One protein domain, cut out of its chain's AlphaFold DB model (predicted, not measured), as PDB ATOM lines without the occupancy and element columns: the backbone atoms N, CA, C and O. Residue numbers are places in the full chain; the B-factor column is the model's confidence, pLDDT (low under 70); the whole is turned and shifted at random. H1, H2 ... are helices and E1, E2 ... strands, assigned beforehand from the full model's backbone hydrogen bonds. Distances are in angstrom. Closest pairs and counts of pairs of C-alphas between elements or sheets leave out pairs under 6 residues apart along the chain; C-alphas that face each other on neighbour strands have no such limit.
ATOM      1  N   ILE A  25     457.609 609.967 399.770       52.16
ATOM      2  CA  ILE A  25     456.443 609.226 399.286       52.16
ATOM      3  C   ILE A  25     455.371 610.195 398.792       52.16
ATOM      4  O   ILE A  25     454.770 609.938 397.757       52.16
ATOM      5  N   ASN A  26     455.201 611.354 399.436       57.62
ATOM      6  CA  ASN A  26     454.240 612.371 399.001       57.62
ATOM      7  C   ASN A  26     454.617 612.909 397.609       57.62
ATOM      8  O   ASN A  26     453.763 613.137 396.747       57.62
ATOM      9  N   LYS A  27     455.924 613.050 397.347       60.91
ATOM     10  CA  LYS A  27     456.437 613.382 396.015       60.91
ATOM     11  C   LYS A  27     456.176 612.249 395.017       60.91
ATOM     12  O   LYS A  27     455.685 612.526 393.932       60.91
ATOM     13  N   ALA A  28     456.420 610.989 395.378       56.72
ATOM     14  CA  ALA A  28     456.089 609.845 394.521       56.72
ATOM     15  C   ALA A  28     454.580 609.777 394.183       56.72
ATOM     16  O   ALA A  28     454.212 609.695 393.012       56.72
ATOM     17  N   GLN A  29     453.712 609.909 395.190       58.25
ATOM     18  CA  GLN A  29     452.250 609.945 395.072       58.25
ATOM     19  C   GLN A  29     451.768 611.077 394.159       58.25
ATOM     20  O   GLN A  29     451.026 610.831 393.206       58.25
ATOM     21  N   SER A  30     452.236 612.310 394.385       60.62
ATOM     22  CA  SER A  30     451.859 613.469 393.560       60.62
ATOM     23  C   SER A  30     452.240 613.324 392.083       60.62
ATOM     24  O   SER A  30     451.524 613.830 391.222       60.62
ATOM     25  N   MET A  31     453.319 612.598 391.764       58.72
ATOM     26  CA  MET A  31     453.733 612.357 390.377       58.72
ATOM     27  C   MET A  31     452.924 611.231 389.696       58.72
ATOM     28  O   MET A  31     452.807 611.228 388.471       58.72
ATOM     29  N   CYS A  32     452.332 610.314 390.469       59.62
ATOM     30  CA  CYS A  32     451.460 609.237 389.981       59.62
ATOM     31  C   CYS A  32     449.981 609.636 389.830       59.62
ATOM     32  O   CYS A  32     449.226 608.953 389.136       59.62
ATOM     33  N   HIS A  33     449.541 610.708 390.496       54.88
ATOM     34  CA  HIS A  33     448.124 611.050 390.612       54.88
ATOM     35  C   HIS A  33     447.459 611.234 389.232       54.88
ATOM     36  O   HIS A  33     447.845 612.090 388.436       54.88
ATOM     37  N   GLY A  34     446.442 610.415 388.937       48.53
ATOM     38  CA  GLY A  34     445.708 610.447 387.665       48.53
ATOM     39  C   GLY A  34     446.359 609.702 386.487       48.53
ATOM     40  O   GLY A  34     445.858 609.817 385.367       48.53
ATOM     41  N   ARG A  35     447.437 608.930 386.692       50.69
ATOM     42  CA  ARG A  35     448.071 608.117 385.635       50.69
ATOM     43  C   ARG A  35     447.929 606.619 385.912       50.69
ATOM     44  O   ARG A  35     448.458 606.104 386.886       50.69
ATOM     45  N   ARG A  36     447.256 605.914 384.992       42.81
ATOM     46  CA  ARG A  36     447.002 604.457 385.054       42.81
ATOM     47  C   ARG A  36     448.288 603.623 385.085       42.81
ATOM     48  O   ARG A  36     448.353 602.597 385.748       42.81
ATOM     49  N   TYR A  37     449.282 604.100 384.339       46.72
ATOM     50  CA  TYR A  37     450.677 603.680 384.346       46.72
ATOM     51  C   TYR A  37     451.519 604.909 384.017       46.72
ATOM     52  O   TYR A  37     451.206 605.646 383.079       46.72
ATOM     53  N   SER A  38     452.608 605.113 384.748       52.81
ATOM     54  CA  SER A  38     453.644 606.063 384.356       52.81
ATOM     55  C   SER A  38     454.990 605.630 384.900       52.81
ATOM     56  O   SER A  38     455.142 605.467 386.110       52.81
ATOM     57  N   GLU A  39     455.957 605.492 383.997       48.78
ATOM     58  CA  GLU A  39     457.362 605.587 384.363       48.78
ATOM     59  C   GLU A  39     457.681 607.053 384.642       48.78
ATOM     60  O   GLU A  39     457.312 607.945 383.871       48.78
ATOM     61  N   ILE A  40     458.324 607.296 385.774       50.97
ATOM     62  CA  ILE A  40     458.691 608.624 386.239       50.97
ATOM     63  C   ILE A  40     460.168 608.560 386.611       50.97
ATOM     64  O   ILE A  40     460.548 607.870 387.560       50.97
ATOM     65  N   ASP A  41     461.000 609.269 385.852       44.91
ATOM     66  CA  ASP A  41     462.423 609.395 386.150       44.91
ATOM     67  C   ASP A  41     462.586 610.228 387.432       44.91
ATOM     68  O   ASP A  41     462.301 611.433 387.458       44.91
ATOM     69  N   LEU A  42     463.023 609.596 388.525       46.28
ATOM     70  CA  LEU A  42     463.330 610.324 389.750       46.28
ATOM     71  C   LEU A  42     464.670 611.038 389.562       46.28
ATOM     72  O   LEU A  42     465.727 610.407 389.504       46.28
ATOM     73  N   VAL A  43     464.626 612.375 389.527       42.19
ATOM     74  CA  VAL A  43     465.827 613.227 389.565       42.19
ATOM     75  C   VAL A  43     466.742 612.733 390.701       42.19
ATOM     76  O   VAL A  43     466.289 612.662 391.848       42.19
ATOM     77  N   PRO A  44     468.000 612.350 390.413       38.75
ATOM     78  CA  PRO A  44     468.769 611.495 391.307       38.75
ATOM     79  C   PRO A  44     469.163 612.218 392.596       38.75
ATOM     80  O   PRO A  44     469.892 613.210 392.572       38.75
ATOM     81  N   SER A  45     468.745 611.681 393.746       37.28
ATOM     82  CA  SER A  45     469.155 612.196 395.058       37.28
ATOM     83  C   SER A  45     469.553 611.118 396.073       37.28
ATOM     84  O   SER A  45     469.219 611.230 397.246       37.28
ATOM     85  N   ASN A  55     461.882 587.351 401.219       41.78
ATOM     86  CA  ASN A  55     462.107 585.914 401.420       41.78
ATOM     87  C   ASN A  55     460.886 585.123 401.930       41.78
ATOM     88  O   ASN A  55     461.022 583.939 402.236       41.78
ATOM     89  N   SER A  56     459.680 585.702 401.954       51.38
ATOM     90  CA  SER A  56     458.449 584.899 402.011       51.38
ATOM     91  C   SER A  56     458.085 584.393 400.612       51.38
ATOM     92  O   SER A  56     457.363 585.050 399.854       51.38
ATOM     93  N   LYS A  57     458.578 583.192 400.283       61.34
ATOM     94  CA  LYS A  57     457.946 582.346 399.258       61.34
ATOM     95  C   LYS A  57     456.466 582.175 399.612       61.34
ATOM     96  O   LYS A  57     456.133 582.116 400.794       61.34
ATOM     97  N   ILE A  58     455.598 582.051 398.606       61.12
ATOM     98  CA  ILE A  58     454.167 581.799 398.834       61.12
ATOM     99  C   ILE A  58     453.990 580.352 399.316       61.12
ATOM    100  O   ILE A  58     453.800 579.423 398.531       61.12
ATOM    101  N   GLU A  59     454.106 580.168 400.627       57.38
ATOM    102  CA  GLU A  59     453.981 578.879 401.301       57.38
ATOM    103  C   GLU A  59     452.524 578.600 401.682       57.38
ATOM    104  O   GLU A  59     451.841 579.430 402.291       57.38
ATOM    105  N   ALA A  60     452.050 577.395 401.361       51.25
ATOM    106  CA  ALA A  60     450.695 576.972 401.683       51.25
ATOM    107  C   ALA A  60     450.452 577.007 403.205       51.25
ATOM    108  O   ALA A  60     451.117 576.303 403.961       51.25
ATOM    109  N   GLY A  61     449.473 577.802 403.643       49.44
ATOM    110  CA  GLY A  61     449.086 577.926 405.053       49.44
ATOM    111  C   GLY A  61     449.840 578.990 405.861       49.44
ATOM    112  O   GLY A  61     449.467 579.214 407.008       49.44
ATOM    113  N   LYS A  62     450.843 579.679 405.291       61.44
ATOM    114  CA  LYS A  62     451.383 580.932 405.870       61.44
ATOM    115  C   LYS A  62     450.617 582.175 405.412       61.44
ATOM    116  O   LYS A  62     450.580 583.172 406.123       61.44
ATOM    117  N   HIS A  63     450.007 582.093 404.237       65.44
ATOM    118  CA  HIS A  63     449.065 583.072 403.701       65.44
ATOM    119  C   HIS A  63     447.664 582.472 403.835       65.44
ATOM    120  O   HIS A  63     447.524 581.271 403.589       65.44
ATOM    121  N   GLU A  64     446.653 583.266 404.223       57.41
ATOM    122  CA  GLU A  64     445.326 582.743 404.618       57.41
ATOM    123  C   GLU A  64     444.751 581.751 403.596       57.41
ATOM    124  O   GLU A  64     444.192 580.724 403.974       57.41
ATOM    125  N   ASP A  65     444.943 582.027 402.301       72.25
ATOM    126  CA  ASP A  65     444.334 581.244 401.223       72.25
ATOM    127  C   ASP A  65     445.203 580.985 399.996       72.25
ATOM    128  O   ASP A  65     444.785 580.221 399.116       72.25
ATOM    129  N   LEU A  66     446.366 581.627 399.895       77.56
ATOM    130  CA  LEU A  66     447.213 581.570 398.706       77.56
ATOM    131  C   LEU A  66     448.151 580.367 398.750       77.56
ATOM    132  O   LEU A  66     448.831 580.111 399.743       77.56
ATOM    133  N   PHE A  67     448.223 579.647 397.635       80.94
ATOM    134  CA  PHE A  67     449.220 578.608 397.426       80.94
ATOM    135  C   PHE A  67     449.644 578.565 395.961       80.94
ATOM    136  O   PHE A  67     448.821 578.668 395.044       80.94
ATOM    137  N   TYR A  68     450.951 578.420 395.756       74.94
ATOM    138  CA  TYR A  68     451.551 578.207 394.451       74.94
ATOM    139  C   TYR A  68     451.751 576.709 394.206       74.94
ATOM    140  O   TYR A  68     452.186 575.971 395.087       74.94
ATOM    141  N   LEU A  69     451.414 576.265 392.999       70.50
ATOM    142  CA  LEU A  69     451.711 574.933 392.497       70.50
ATOM    143  C   LEU A  69     452.952 575.016 391.607       70.50
ATOM    144  O   LEU A  69     452.983 575.844 390.694       70.50
ATOM    145  N   ASP A  70     453.891 574.080 391.772       64.50
ATOM    146  CA  ASP A  70     455.170 573.985 391.032       64.50
ATOM    147  C   ASP A  70     455.036 573.947 389.492       64.50
ATOM    148  O   ASP A  70     456.021 574.011 388.761       64.50
ATOM    149  N   LYS A  71     453.805 573.858 388.977       65.56
ATOM    150  CA  LYS A  71     453.442 573.921 387.555       65.56
ATOM    151  C   LYS A  71     453.144 575.341 387.046       65.56
ATOM    152  O   LYS A  71     452.560 575.478 385.973       65.56
ATOM    153  N   GLY A  72     453.491 576.391 387.791       78.25
ATOM    154  CA  GLY A  72     453.257 577.772 387.361       78.25
ATOM    155  C   GLY A  72     451.810 578.237 387.533       78.25
ATOM    156  O   GLY A  72     451.250 578.882 386.642       78.25
ATOM    157  N   ILE A  73     451.170 577.857 388.645       82.88
ATOM    158  CA  ILE A  73     449.787 578.238 388.964       82.88
ATOM    159  C   ILE A  73     449.733 578.772 390.394       82.88
ATOM    160  O   ILE A  73     449.917 578.015 391.343       82.88
ATOM    161  N   LEU A  74     449.429 580.061 390.544       86.69
ATOM    162  CA  LEU A  74     448.972 580.627 391.809       86.69
ATOM    163  C   LEU A  74     447.462 580.398 391.933       86.69
ATOM    164  O   LEU A  74     446.723 580.495 390.950       86.69
ATOM    165  N   SER A  75     446.990 580.086 393.135       84.50
ATOM    166  CA  SER A  75     445.570 579.842 393.379       84.50
ATOM    167  C   SER A  75     445.143 580.242 394.785       84.50
ATOM    168  O   SER A  75     445.959 580.248 395.707       84.50
ATOM    169  N   SER A  76     443.851 580.541 394.941       87.00
ATOM    170  CA  SER A  76     443.226 580.824 396.235       87.00
ATOM    171  C   SER A  76     442.188 579.764 396.601       87.00
ATOM    172  O   SER A  76     441.340 579.415 395.776       87.00
ATOM    173  N   LYS A  77     442.215 579.272 397.850       82.56
ATOM    174  CA  LYS A  77     441.203 578.329 398.362       82.56
ATOM    175  C   LYS A  77     439.851 579.009 398.618       82.56
ATOM    176  O   LYS A  77     438.870 578.595 398.004       82.56
ATOM    177  N   LYS A  78     439.799 580.062 399.446       83.94
ATOM    178  CA  LYS A  78     438.598 580.886 399.726       83.94
ATOM    179  C   LYS A  78     437.889 581.374 398.468       83.94
ATOM    180  O   LYS A  78     436.681 581.191 398.343       83.94
ATOM    181  N   TRP A  79     438.640 581.924 397.516       82.81
ATOM    182  CA  TRP A  79     438.078 582.563 396.322       82.81
ATOM    183  C   TRP A  79     437.987 581.646 395.089       82.81
ATOM    184  O   TRP A  79     437.429 582.037 394.070       82.81
ATOM    185  N   LYS A  80     438.497 580.409 395.177       88.00
ATOM    186  CA  LYS A  80     438.366 579.334 394.169       88.00
ATOM    187  C   LYS A  80     438.921 579.639 392.762       88.00
ATOM    188  O   LYS A  80     438.557 578.945 391.812       88.00
ATOM    189  N   TRP A  81     439.833 580.605 392.611       90.81
ATOM    190  CA  TRP A  81     440.433 580.964 391.317       90.81
ATOM    191  C   TRP A  81     441.814 580.346 391.036       90.81
ATOM    192  O   TRP A  81     442.547 579.913 391.931       90.81
ATOM    193  N   ARG A  82     442.080 580.277 389.722       89.75
ATOM    194  CA  ARG A  82     443.212 579.764 388.926       89.75
ATOM    195  C   ARG A  82     444.037 580.802 388.162       89.75
ATOM    196  O   ARG A  82     443.560 581.162 387.093       89.75
ATOM    197  N   THR A  83     445.248 581.197 388.560       88.88
ATOM    198  CA  THR A  83     446.046 582.172 387.773       88.88
ATOM    199  C   THR A  83     447.403 581.602 387.385       88.88
ATOM    200  O   THR A  83     448.195 581.222 388.247       88.88
ATOM    201  N   SER A  84     447.700 581.529 386.083       89.06
ATOM    202  CA  SER A  84     449.009 581.042 385.632       89.06
ATOM    203  C   SER A  84     450.071 582.127 385.793       89.06
ATOM    204  O   SER A  84     450.016 583.168 385.142       89.06
ATOM    205  N   ILE A  85     451.048 581.850 386.652       85.88
ATOM    206  CA  ILE A  85     452.226 582.677 386.900       85.88
ATOM    207  C   ILE A  85     453.431 581.777 386.663       85.88
ATOM    208  O   ILE A  85     453.585 580.767 387.343       85.88
ATOM    209  N   LYS A  86     454.253 582.111 385.667       80.00
ATOM    210  CA  LYS A  86     455.490 581.374 385.387       80.00
ATOM    211  C   LYS A  86     456.550 581.716 386.423       80.00
ATOM    212  O   LYS A  86     456.609 582.866 386.852       80.00
ATOM    213  N   ASP A  87     457.402 580.733 386.707       80.88
ATOM    214  CA  ASP A  87     458.558 580.825 387.603       80.88
ATOM    215  C   ASP A  87     458.151 581.110 389.070       80.88
ATOM    216  O   ASP A  87     457.124 581.731 389.334       80.88
ATOM    217  N   SER A  88     458.913 580.619 390.051       80.75
ATOM    218  CA  SER A  88     458.491 580.568 391.466       80.75
ATOM    219  C   SER A  88     458.185 581.952 392.073       80.75
ATOM    220  O   SER A  88     459.123 582.710 392.330       80.75
ATOM    221  N   PRO A  89     456.910 582.290 392.361       86.62
ATOM    222  CA  PRO A  89     456.539 583.614 392.823       86.62
ATOM    223  C   PRO A  89     456.766 583.787 394.327       86.62
ATOM    224  O   PRO A  89     456.497 582.897 395.141       86.62
ATOM    225  N   SER A  90     457.182 584.993 394.686       84.75
ATOM    226  CA  SER A  90     457.329 585.467 396.058       84.75
ATOM    227  C   SER A  90     456.331 586.590 396.325       84.75
ATOM    228  O   SER A  90     456.038 587.404 395.441       84.75
ATOM    229  N   LEU A  91     455.799 586.636 397.546       84.31
ATOM    230  CA  LEU A  91     454.844 587.667 397.945       84.31
ATOM    231  C   LEU A  91     455.572 588.985 398.232       84.31
ATOM    232  O   LEU A  91     456.575 588.991 398.942       84.31
ATOM    233  N   LEU A  92     455.040 590.096 397.717       84.38
ATOM    234  CA  LEU A  92     455.407 591.446 398.158       84.38
ATOM    235  C   LEU A  92     454.387 591.987 399.158       84.38
ATOM    236  O   LEU A  92     454.762 592.506 400.203       84.38
ATOM    237  N   PHE A  93     453.099 591.863 398.833       84.75
ATOM    238  CA  PHE A  93     452.006 592.449 399.602       84.75
ATOM    239  C   PHE A  93     450.706 591.682 399.377       84.75
ATOM    240  O   PHE A  93     450.447 591.185 398.282       84.75
ATOM    241  N   GLU A  94     449.862 591.636 400.399       85.31
ATOM    242  CA  GLU A  94     448.515 591.080 400.343       85.31
ATOM    243  C   GLU A  94     447.588 591.955 401.195       85.31
ATOM    244  O   GLU A  94     447.932 592.307 402.322       85.31
ATOM    245  N   ASN A  95     446.408 592.288 400.670       84.56
ATOM    246  CA  ASN A  95     445.304 592.850 401.453       84.56
ATOM    247  C   ASN A  95     444.014 592.053 401.185       84.56
ATOM    248  O   ASN A  95     444.066 590.908 400.728       84.56
ATOM    249  N   GLU A  96     442.843 592.607 401.496       83.19
ATOM    250  CA  GLU A  96     441.560 591.930 401.256       83.19
ATOM    251  C   GLU A  96     441.259 591.742 399.757       83.19
ATOM    252  O   GLU A  96     440.743 590.695 399.357       83.19
ATOM    253  N   ASN A  97     441.651 592.715 398.926       85.44
ATOM    254  CA  ASN A  97     441.250 592.839 397.523       85.44
ATOM    255  C   ASN A  97     442.311 592.369 396.519       85.44
ATOM    256  O   ASN A  97     441.947 591.894 395.441       85.44
ATOM    257  N   TYR A  98     443.601 592.472 396.846       87.00
ATOM    258  CA  TYR A  98     444.713 592.252 395.916       87.00
ATOM    259  C   TYR A  98     445.896 591.508 396.542       87.00
ATOM    260  O   TYR A  98     446.108 591.500 397.757       87.00
ATOM    261  N   VAL A  99     446.698 590.917 395.660       89.19
ATOM    262  CA  VAL A  99     448.006 590.327 395.932       89.19
ATOM    263  C   VAL A  99     449.015 590.967 394.982       89.19
ATOM    264  O   VAL A  99     448.819 590.932 393.767       89.19
ATOM    265  N   LEU A 100     450.106 591.513 395.516       88.12
ATOM    266  CA  LEU A 100     451.289 591.863 394.736       88.12
ATOM    267  C   LEU A 100     452.324 590.762 394.892       88.12
ATOM    268  O   LEU A 100     452.765 590.457 396.003       88.12
ATOM    269  N   ILE A 101     452.748 590.200 393.770       89.75
ATOM    270  CA  ILE A 101     453.797 589.184 393.720       89.75
ATOM    271  C   ILE A 101     454.915 589.631 392.788       89.75
ATOM    272  O   ILE A 101     454.704 590.440 391.880       89.75
ATOM    273  N   TYR A 102     456.085 589.030 392.954       88.56
ATOM    274  CA  TYR A 102     457.116 589.051 391.928       88.56
ATOM    275  C   TYR A 102     457.634 587.651 391.636       88.56
ATOM    276  O   TYR A 102     457.539 586.741 392.453       88.56
ATOM    277  N   THR A 103     458.198 587.498 390.451       89.06
ATOM    278  CA  THR A 103     458.964 586.328 390.032       89.06
ATOM    279  C   THR A 103     460.122 586.806 389.160       89.06
ATOM    280  O   THR A 103     460.148 587.968 388.739       89.06
ATOM    281  N   PHE A 104     461.097 585.951 388.887       86.62
ATOM    282  CA  PHE A 104     462.226 586.308 388.039       86.62
ATOM    283  C   PHE A 104     462.648 585.146 387.152       86.62
ATOM    284  O   PHE A 104     462.568 583.981 387.532       86.62
ATOM    285  N   LYS A 105     463.141 585.498 385.967       86.88
ATOM    286  CA  LYS A 105     463.800 584.582 385.051       86.88
ATOM    287  C   LYS A 105     465.254 584.997 384.906       86.88
ATOM    288  O   LYS A 105     465.550 586.091 384.427       86.88
ATOM    289  N   GLU A 106     466.147 584.101 385.292       84.00
ATOM    290  CA  GLU A 106     467.577 584.240 385.056       84.00
ATOM    291  C   GLU A 106     467.960 583.664 383.684       84.00
ATOM    292  O   GLU A 106     467.360 582.714 383.171       84.00
ATOM    293  N   SER A 107     468.954 584.285 383.063       86.56
ATOM    294  CA  SER A 107     469.597 583.861 381.828       86.56
ATOM    295  C   SER A 107     471.090 584.154 381.937       86.56
ATOM    296  O   SER A 107     471.493 584.989 382.742       86.56
ATOM    297  N   PHE A 108     471.914 583.529 381.093       84.62
ATOM    298  CA  PHE A 108     473.375 583.664 381.159       84.62
ATOM    299  C   PHE A 108     473.896 585.119 381.137       84.62
ATOM    300  O   PHE A 108     474.978 585.377 381.653       84.62
ATOM    301  N   MET A 109     473.149 586.070 380.559       82.75
ATOM    302  CA  MET A 109     473.562 587.481 380.478       82.75
ATOM    303  C   MET A 109     472.711 588.457 381.304       82.75
ATOM    304  O   MET A 109     473.061 589.633 381.378       82.75
ATOM    305  N   SER A 110     471.579 588.033 381.876       83.88
ATOM    306  CA  SER A 110     470.672 588.949 382.584       83.88
ATOM    307  C   SER A 110     469.618 588.242 383.435       83.88
ATOM    308  O   SER A 110     469.163 587.142 383.114       83.88
ATOM    309  N   VAL A 111     469.158 588.942 384.475       84.75
ATOM    310  CA  VAL A 111     467.941 588.613 385.226       84.75
ATOM    311  C   VAL A 111     466.813 589.531 384.758       84.75
ATOM    312  O   VAL A 111     466.990 590.742 384.654       84.75
ATOM    313  N   THR A 112     465.645 588.959 384.468       85.88
ATOM    314  CA  THR A 112     464.409 589.711 384.203       85.88
ATOM    315  C   THR A 112     463.415 589.446 385.322       85.88
ATOM    316  O   THR A 112     463.005 588.307 385.535       85.88
ATOM    317  N   TYR A 113     463.010 590.499 386.019       86.50
ATOM    318  CA  TYR A 113     461.996 590.472 387.063       86.50
ATOM    319  C   TYR A 113     460.620 590.798 386.473       86.50
ATOM    320  O   TYR A 113     460.484 591.699 385.641       86.50
ATOM    321  N   TYR A 114     459.588 590.096 386.935       88.31
ATOM    322  CA  TYR A 114     458.193 590.368 386.599       88.31
ATOM    323  C   TYR A 114     457.391 590.574 387.880       88.31
ATOM    324  O   TYR A 114     457.419 589.728 388.772       88.31
ATOM    325  N   TYR A 115     456.646 591.669 387.935       88.44
ATOM    326  CA  TYR A 115     455.798 592.055 389.057       88.44
ATOM    327  C   TYR A 115     454.348 592.016 388.599       88.44
ATOM    328  O   TYR A 115     454.035 592.529 387.522       88.44
ATOM    329  N   TYR A 116     453.475 591.406 389.393       89.88
ATOM    330  CA  TYR A 116     452.063 591.239 389.059       89.88
ATOM    331  C   TYR A 116     451.187 591.774 390.185       89.88
ATOM    332  O   TYR A 116     451.453 591.490 391.354       89.88
ATOM    333  N   SER A 117     450.123 592.485 389.814       89.88
ATOM    334  CA  SER A 117     448.969 592.701 390.688       89.88
ATOM    335  C   SER A 117     447.871 591.721 390.304       89.88
ATOM    336  O   SER A 117     447.556 591.579 389.119       89.88
ATOM    337  N   ILE A 118     447.333 591.013 391.294       90.69
ATOM    338  CA  ILE A 118     446.335 589.957 391.118       90.69
ATOM    339  C   ILE A 118     445.154 590.245 392.037       90.69
ATOM    340  O   ILE A 118     445.322 590.360 393.251       90.69
ATOM    341  N   ARG A 119     443.949 590.342 391.476       90.94
ATOM    342  CA  ARG A 119     442.733 590.629 392.241       90.94
ATOM    343  C   ARG A 119     442.191 589.367 392.907       90.94
ATOM    344  O   ARG A 119     441.960 588.349 392.261       90.94
ATOM    345  N   LYS A 120     441.953 589.420 394.217       88.75
ATOM    346  CA  LYS A 120     441.593 588.255 395.038       88.75
ATOM    347  C   LYS A 120     440.189 587.720 394.780       88.75
ATOM    348  O   LYS A 120     439.975 586.552 395.064       88.75
ATOM    349  N   ARG A 121     439.251 588.493 394.221       89.56
ATOM    350  CA  ARG A 121     437.875 588.005 393.978       89.56
ATOM    351  C   ARG A 121     437.766 586.991 392.827       89.56
ATOM    352  O   ARG A 121     436.859 586.168 392.835       89.56
ATOM    353  N   ASP A 122     438.661 587.071 391.841       91.25
ATOM    354  CA  ASP A 122     438.562 586.357 390.556       91.25
ATOM    355  C   ASP A 122     439.912 585.858 389.997       91.25
ATOM    356  O   ASP A 122     439.924 585.037 389.081       91.25
ATOM    357  N   GLY A 123     441.042 586.291 390.560       89.44
ATOM    358  CA  GLY A 123     442.384 585.916 390.112       89.44
ATOM    359  C   GLY A 123     442.872 586.687 388.883       89.44
ATOM    360  O   GLY A 123     443.899 586.313 388.311       89.44
ATOM    361  N   GLU A 124     442.168 587.739 388.450       91.69
ATOM    362  CA  GLU A 124     442.585 588.524 387.286       91.69
ATOM    363  C   GLU A 124     443.937 589.209 387.545       91.69
ATOM    364  O   GLU A 124     444.151 589.793 388.608       91.69
ATOM    365  N   ILE A 125     444.847 589.146 386.565       90.31
ATOM    366  CA  ILE A 125     446.084 589.934 386.566       90.31
ATOM    367  C   ILE A 125     445.731 591.342 386.087       90.31
ATOM    368  O   ILE A 125     445.556 591.572 384.893       90.31
ATOM    369  N   THR A 126     445.642 592.275 387.024       87.81
ATOM    370  CA  THR A 126     445.202 593.659 386.782       87.81
ATOM    371  C   THR A 126     446.359 594.540 386.314       87.81
ATOM    372  O   THR A 126     446.167 595.514 385.583       87.81
ATOM    373  N   ALA A 127     447.586 594.147 386.674       85.75
ATOM    374  CA  ALA A 127     448.809 594.785 386.227       85.75
ATOM    375  C   ALA A 127     449.977 593.813 386.069       85.75
ATOM    376  O   ALA A 127     450.112 592.846 386.821       85.75
ATOM    377  N   LYS A 128     450.866 594.132 385.122       88.69
ATOM    378  CA  LYS A 128     452.154 593.464 384.933       88.69
ATOM    379  C   LYS A 128     453.250 594.483 384.621       88.69
ATOM    380  O   LYS A 128     453.189 595.153 383.595       88.69
ATOM    381  N   VAL A 129     454.289 594.524 385.448       86.00
ATOM    382  CA  VAL A 129     455.516 595.301 385.212       86.00
ATOM    383  C   VAL A 129     456.667 594.333 384.940       86.00
ATOM    384  O   VAL A 129     456.764 593.282 385.571       86.00
ATOM    385  N   THR A 130     457.530 594.664 383.981       86.38
ATOM    386  CA  THR A 130     458.744 593.892 383.666       86.38
ATOM    387  C   THR A 130     459.954 594.799 383.850       86.38
ATOM    388  O   THR A 130     459.943 595.917 383.347       86.38
ATOM    389  N   SER A 131     460.982 594.331 384.555       83.31
ATOM    390  CA  SER A 131     462.199 595.099 384.840       83.31
ATOM    391  C   SER A 131     463.448 594.239 384.655       83.31
ATOM    392  O   SER A 131     463.457 593.065 385.015       83.31
ATOM    393  N   SER A 132     464.527 594.821 384.134       82.88
ATOM    394  CA  SER A 132     465.869 594.213 384.130       82.88
ATOM    395  C   SER A 132     466.633 594.436 385.442       82.88
ATOM    396  O   SER A 132     467.794 594.052 385.561       82.88
ATOM    397  N   THR A 133     466.003 595.088 386.422       78.31
ATOM    398  CA  THR A 133     466.607 595.468 387.701       78.31
ATOM    399  C   THR A 133     465.670 595.154 388.860       78.31
ATOM    400  O   THR A 133     464.444 595.168 388.711       78.31
ATOM    401  N   SER A 134     466.245 594.859 390.026       75.00
ATOM    402  CA  SER A 134     465.465 594.547 391.217       75.00
ATOM    403  C   SER A 134     464.694 595.766 391.729       75.00
ATOM    404  O   SER A 134     465.172 596.906 391.709       75.00
ATOM    405  N   LEU A 135     463.493 595.493 392.228       76.62
ATOM    406  CA  LEU A 135     462.732 596.382 393.099       76.62
ATOM    407  C   LEU A 135     463.571 596.719 394.345       76.62
ATOM    408  O   LEU A 135     463.999 595.812 395.057       76.62
ATOM    409  N   GLU A 136     463.803 598.004 394.612       73.56
ATOM    410  CA  GLU A 136     464.433 598.462 395.861       73.56
ATOM    411  C   GLU A 136     463.402 598.627 396.972       73.56
ATOM    412  O   GLU A 136     463.626 598.242 398.116       73.56
ATOM    413  N   ARG A 137     462.267 599.234 396.622       72.94
ATOM    414  CA  ARG A 137     461.197 599.603 397.541       72.94
ATOM    415  C   ARG A 137     459.869 599.502 396.817       72.94
ATOM    416  O   ARG A 137     459.767 599.891 395.654       72.94
ATOM    417  N   PHE A 138     458.851 599.057 397.535       76.94
ATOM    418  CA  PHE A 138     457.474 599.328 397.160       76.94
ATOM    419  C   PHE A 138     456.722 599.948 398.334       76.94
ATOM    420  O   PHE A 138     457.165 599.869 399.481       76.94
ATOM    421  N   GLU A 139     455.586 600.557 398.032       77.50
ATOM    422  CA  GLU A 139     454.610 601.023 399.008       77.50
ATOM    423  C   GLU A 139     453.209 600.859 398.416       77.50
ATOM    424  O   GLU A 139     453.058 600.871 397.194       77.50
ATOM    425  N   VAL A 140     452.187 600.677 399.249       74.50
ATOM    426  CA  VAL A 140     450.791 600.587 398.798       74.50
ATOM    427  C   VAL A 140     449.968 601.561 399.622       74.50
ATOM    428  O   VAL A 140     449.982 601.479 400.848       74.50
ATOM    429  N   THR A 141     449.265 602.475 398.956       78.94
ATOM    430  CA  THR A 141     448.335 603.408 399.603       78.94
ATOM    431  C   THR A 141     447.016 603.397 398.850       78.94
ATOM    432  O   THR A 141     447.015 603.514 397.623       78.94
ATOM    433  N   ASP A 142     445.916 603.253 399.585       74.88
ATOM    434  CA  ASP A 142     444.572 603.037 399.046       74.88
ATOM    435  C   ASP A 142     444.572 601.890 398.010       74.88
ATOM    436  O   ASP A 142     444.867 600.744 398.357       74.88
ATOM    437  N   ASP A 143     444.327 602.210 396.738       79.19
ATOM    438  CA  ASP A 143     444.293 601.282 395.602       79.19
ATOM    439  C   ASP A 143     445.468 601.491 394.616       79.19
ATOM    440  O   ASP A 143     445.350 601.215 393.422       79.19
ATOM    441  N   ILE A 144     446.620 602.009 395.066       77.06
ATOM    442  CA  ILE A 144     447.809 602.201 394.213       77.06
ATOM    443  C   ILE A 144     449.057 601.611 394.868       77.06
ATOM    444  O   ILE A 144     449.395 601.922 396.010       77.06
ATOM    445  N   ALA A 145     449.784 600.799 394.100       79.88
ATOM    446  CA  ALA A 145     451.115 600.322 394.431       79.88
ATOM    447  C   ALA A 145     452.193 601.168 393.738       79.88
ATOM    448  O   ALA A 145     452.203 601.338 392.519       79.88
ATOM    449  N   TYR A 146     453.137 601.663 394.524       76.75
ATOM    450  CA  TYR A 146     454.288 602.446 394.094       76.75
ATOM    451  C   TYR A 146     455.504 601.532 394.110       76.75
ATOM    452  O   TYR A 146     455.802 600.945 395.145       76.75
ATOM    453  N   MET A 147     456.203 601.388 392.988       78.94
ATOM    454  CA  MET A 147     457.362 600.501 392.856       78.94
ATOM    455  C   MET A 147     458.582 601.294 392.382       78.94
ATOM    456  O   MET A 147     458.517 601.981 391.365       78.94
ATOM    457  N   VAL A 148     459.697 601.202 393.108       74.56
ATOM    458  CA  VAL A 148     460.957 601.890 392.784       74.56
ATOM    459  C   VAL A 148     462.015 600.866 392.387       74.56
ATOM    460  O   VAL A 148     462.302 599.936 393.144       74.56
ATOM    461  N   PHE A 149     462.609 601.048 391.208       74.62
ATOM    462  CA  PHE A 149     463.556 600.106 390.606       74.62
ATOM    463  C   PHE A 149     464.970 600.688 390.501       74.62
ATOM    464  O   PHE A 149     465.148 601.813 390.018       74.62
ATOM    465  N   ARG A 150     465.994 599.892 390.863       63.31
ATOM    466  CA  ARG A 150     467.420 600.273 390.761       63.31
ATOM    467  C   ARG A 150     467.904 600.256 389.308       63.31
ATOM    468  O   ARG A 150     468.654 599.378 388.894       63.31
ATOM    469  N   GLY A 151     467.440 601.202 388.499       59.09
ATOM    470  CA  GLY A 151     467.957 601.459 387.152       59.09
ATOM    471  C   GLY A 151     468.975 602.600 387.122       59.09
ATOM    472  O   GLY A 151     469.104 603.349 388.086       59.09
ATOM    473  N   ALA A 152     469.613 602.814 385.968       46.19
ATOM    474  CA  ALA A 152     470.503 603.961 385.721       46.19
ATOM    475  C   ALA A 152     469.829 605.350 385.877       46.19
ATOM    476  O   ALA A 152     470.510 606.369 385.817       46.19
ATOM    477  N   TYR A 153     468.505 605.384 386.080       50.25
ATOM    478  CA  TYR A 153     467.665 606.585 386.120       50.25
ATOM    479  C   TYR A 153     466.704 606.646 387.326       50.25
ATOM    480  O   TYR A 153     465.838 607.511 387.346       50.25
ATOM    481  N   ASN A 154     466.822 605.740 388.315       58.16
ATOM    482  CA  ASN A 154     465.919 605.646 389.481       58.16
ATOM    483  C   ASN A 154     464.427 605.735 389.099       58.16
ATOM    484  O   ASN A 154     463.748 606.713 389.410       58.16
ATOM    485  N   LYS A 155     463.898 604.740 388.382       63.69
ATOM    486  CA  LYS A 155     462.512 604.810 387.900       63.69
ATOM    487  C   LYS A 155     461.517 604.488 389.010       63.69
ATOM    488  O   LYS A 155     461.571 603.408 389.602       63.69
ATOM    489  N   LEU A 156     460.580 605.408 389.233       68.44
ATOM    490  CA  LEU A 156     459.322 605.143 389.922       68.44
ATOM    491  C   LEU A 156     458.299 604.651 388.893       68.44
ATOM    492  O   LEU A 156     458.133 605.259 387.835       68.44
ATOM    493  N   ILE A 157     457.609 603.562 389.217       71.44
ATOM    494  CA  ILE A 157     456.494 603.021 388.444       71.44
ATOM    495  C   ILE A 157     455.272 602.949 389.356       71.44
ATOM    496  O   ILE A 157     455.303 602.332 390.421       71.44
ATOM    497  N   CYS A 158     454.195 603.586 388.914       71.81
ATOM    498  CA  CYS A 158     452.892 603.551 389.567       71.81
ATOM    499  C   CYS A 158     452.065 602.405 388.971       71.81
ATOM    500  O   CYS A 158     451.965 602.295 387.746       71.81
ATOM    501  N   VAL A 159     451.469 601.577 389.825       71.25
ATOM    502  CA  VAL A 159     450.629 600.438 389.451       71.25
ATOM    503  C   VAL A 159     449.276 600.576 390.141       71.25
ATOM    504  O   VAL A 159     449.165 600.421 391.355       71.25
ATOM    505  N   GLU A 160     448.242 600.878 389.365       71.94
ATOM    506  CA  GLU A 160     446.870 601.006 389.862       71.94
ATOM    507  C   GLU A 160     446.243 599.617 390.121       71.94
ATOM    508  O   GLU A 160     446.386 598.702 389.308       71.94
ATOM    509  N   LEU A 161     445.555 599.449 391.254       71.06
ATOM    510  CA  LEU A 161     444.955 598.191 391.710       71.06
ATOM    511  C   LEU A 161     443.427 598.244 391.485       71.06
ATOM    512  O   LEU A 161     442.708 598.867 392.261       71.06
TER     513      LEU A 161
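What this domain is: This is residues 25 to 45 and 55 to 161 of the 162 residues of an uncharacterized protein of Acidobacteria bacterium (UniProt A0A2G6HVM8). Two four-stranded sheets, E1 E11 E10 E9 and E5 E6 E7 E8, stand face to face as a sandwich with nearly aligned strands; the short helix H1 crosses the far face of the first, and a small sheet, E2 E3 E4, lies loosely beyond the second. The tip of the long hairpin E6 and E7, around residues 107 to 110, sticks out past the other strands. The printed part has 128 residues, with one named helix and then eleven named strands in the order H1, E1 to E11; the sheets are antiparallel throughout and the class is mostly strand. The whole is compact, with a radius of gyration of the C-alphas of 14.9 A, and flat in outline, spanning 43 by 39 by 21 A.

How they stand to each other: H1, residues 25 to 32, is on the sheet whose order is E1, residues 37 to 41, E11, residues 155 to 160, E10, residues 144 to 149, and E9, residues 135 to 141. Its height over the sheet is 8.8 A, and it lies over E10 and only just over E11, on which 3 of its 8 C-alphas fall. It runs across the strands, at 74 degrees to E10 on the local plane; its closest C-alphas to E11 are those of Cys 32 and Cys 158, 5.9 A apart. In H1 every O i to N i+4 pair is within hydrogen-bond range. E1 and E11 stand at 163 degrees, with N 40 and O 156 at 2.9 A. E10 and E11 are a hairpin, with N 147 and O 157 at 2.9 A, and so are E9 and E10, with N 146 and O 139 at 2.8 A. This sheet is twisted, its C-alphas lying up to 4.3 A off its best plane. The small sheet has the order E2, residues 66 to 69, E3, residues 73 to 76, and E4, residues 82 to 84; N 69 and O 73 are 2.8 A apart, N 74 and O 83 2.9 A. The other large sheet, twisted, has the order E5, residues 90 to 94, E6, residues 98 to 107, E7, residues 110 to 119, and E8, residues 125 to 131. Within hydrogen-bond range are N 100 and O 93 at 2.8 A, N 103 and O 114 at 2.9 A, and N 115 and O 129 at 2.9 A. E2 E3 E4, E5 E6 E7 E8 and E9 E10 E11 are meanders, each strand the antiparallel neighbour of the one before. The parts of the two large sheets that face each other are 11.0 A centre to centre, with strands at 19 degrees; the closest C-alphas of E8 and E11 are those of Ala 127 and Val 159, 6.8 A apart. E4 and E8 come closest at the C-alphas of Thr 83 and Ile 125, 7.9 A, while H1 and E5 are apart.

Where its parts are: H1 begins at C-alpha 25, (456.443, 609.226, 399.286), and is 10.6 A long. The longest strands are E6, 29.8 A, from C-alpha 98 at (444.713, 592.252, 395.916), and E7, 29.6 A. E8 is 17.0 A, E9 17.3 A, E10 16.3 A and E11 16.2 A, the last ending at C-alpha 160, (446.870, 601.006, 389.862). E1 to E5 are shorter.

The domain as a whole: The C-alphas of Ser 45 and Lys 80, the two farthest apart, are 45.0 A from each other. Residues 46 to 54 are not printed, in the link from E1 to E2, and C-alphas 45 and 55 are 27.9 A apart across this cut. The links that are printed whole are tight. The mean pLDDT of the printed part is 74.0; 40 residues are under 70, namely 25 to 45, 55 to 64, 70 to 71 and 150 to 156.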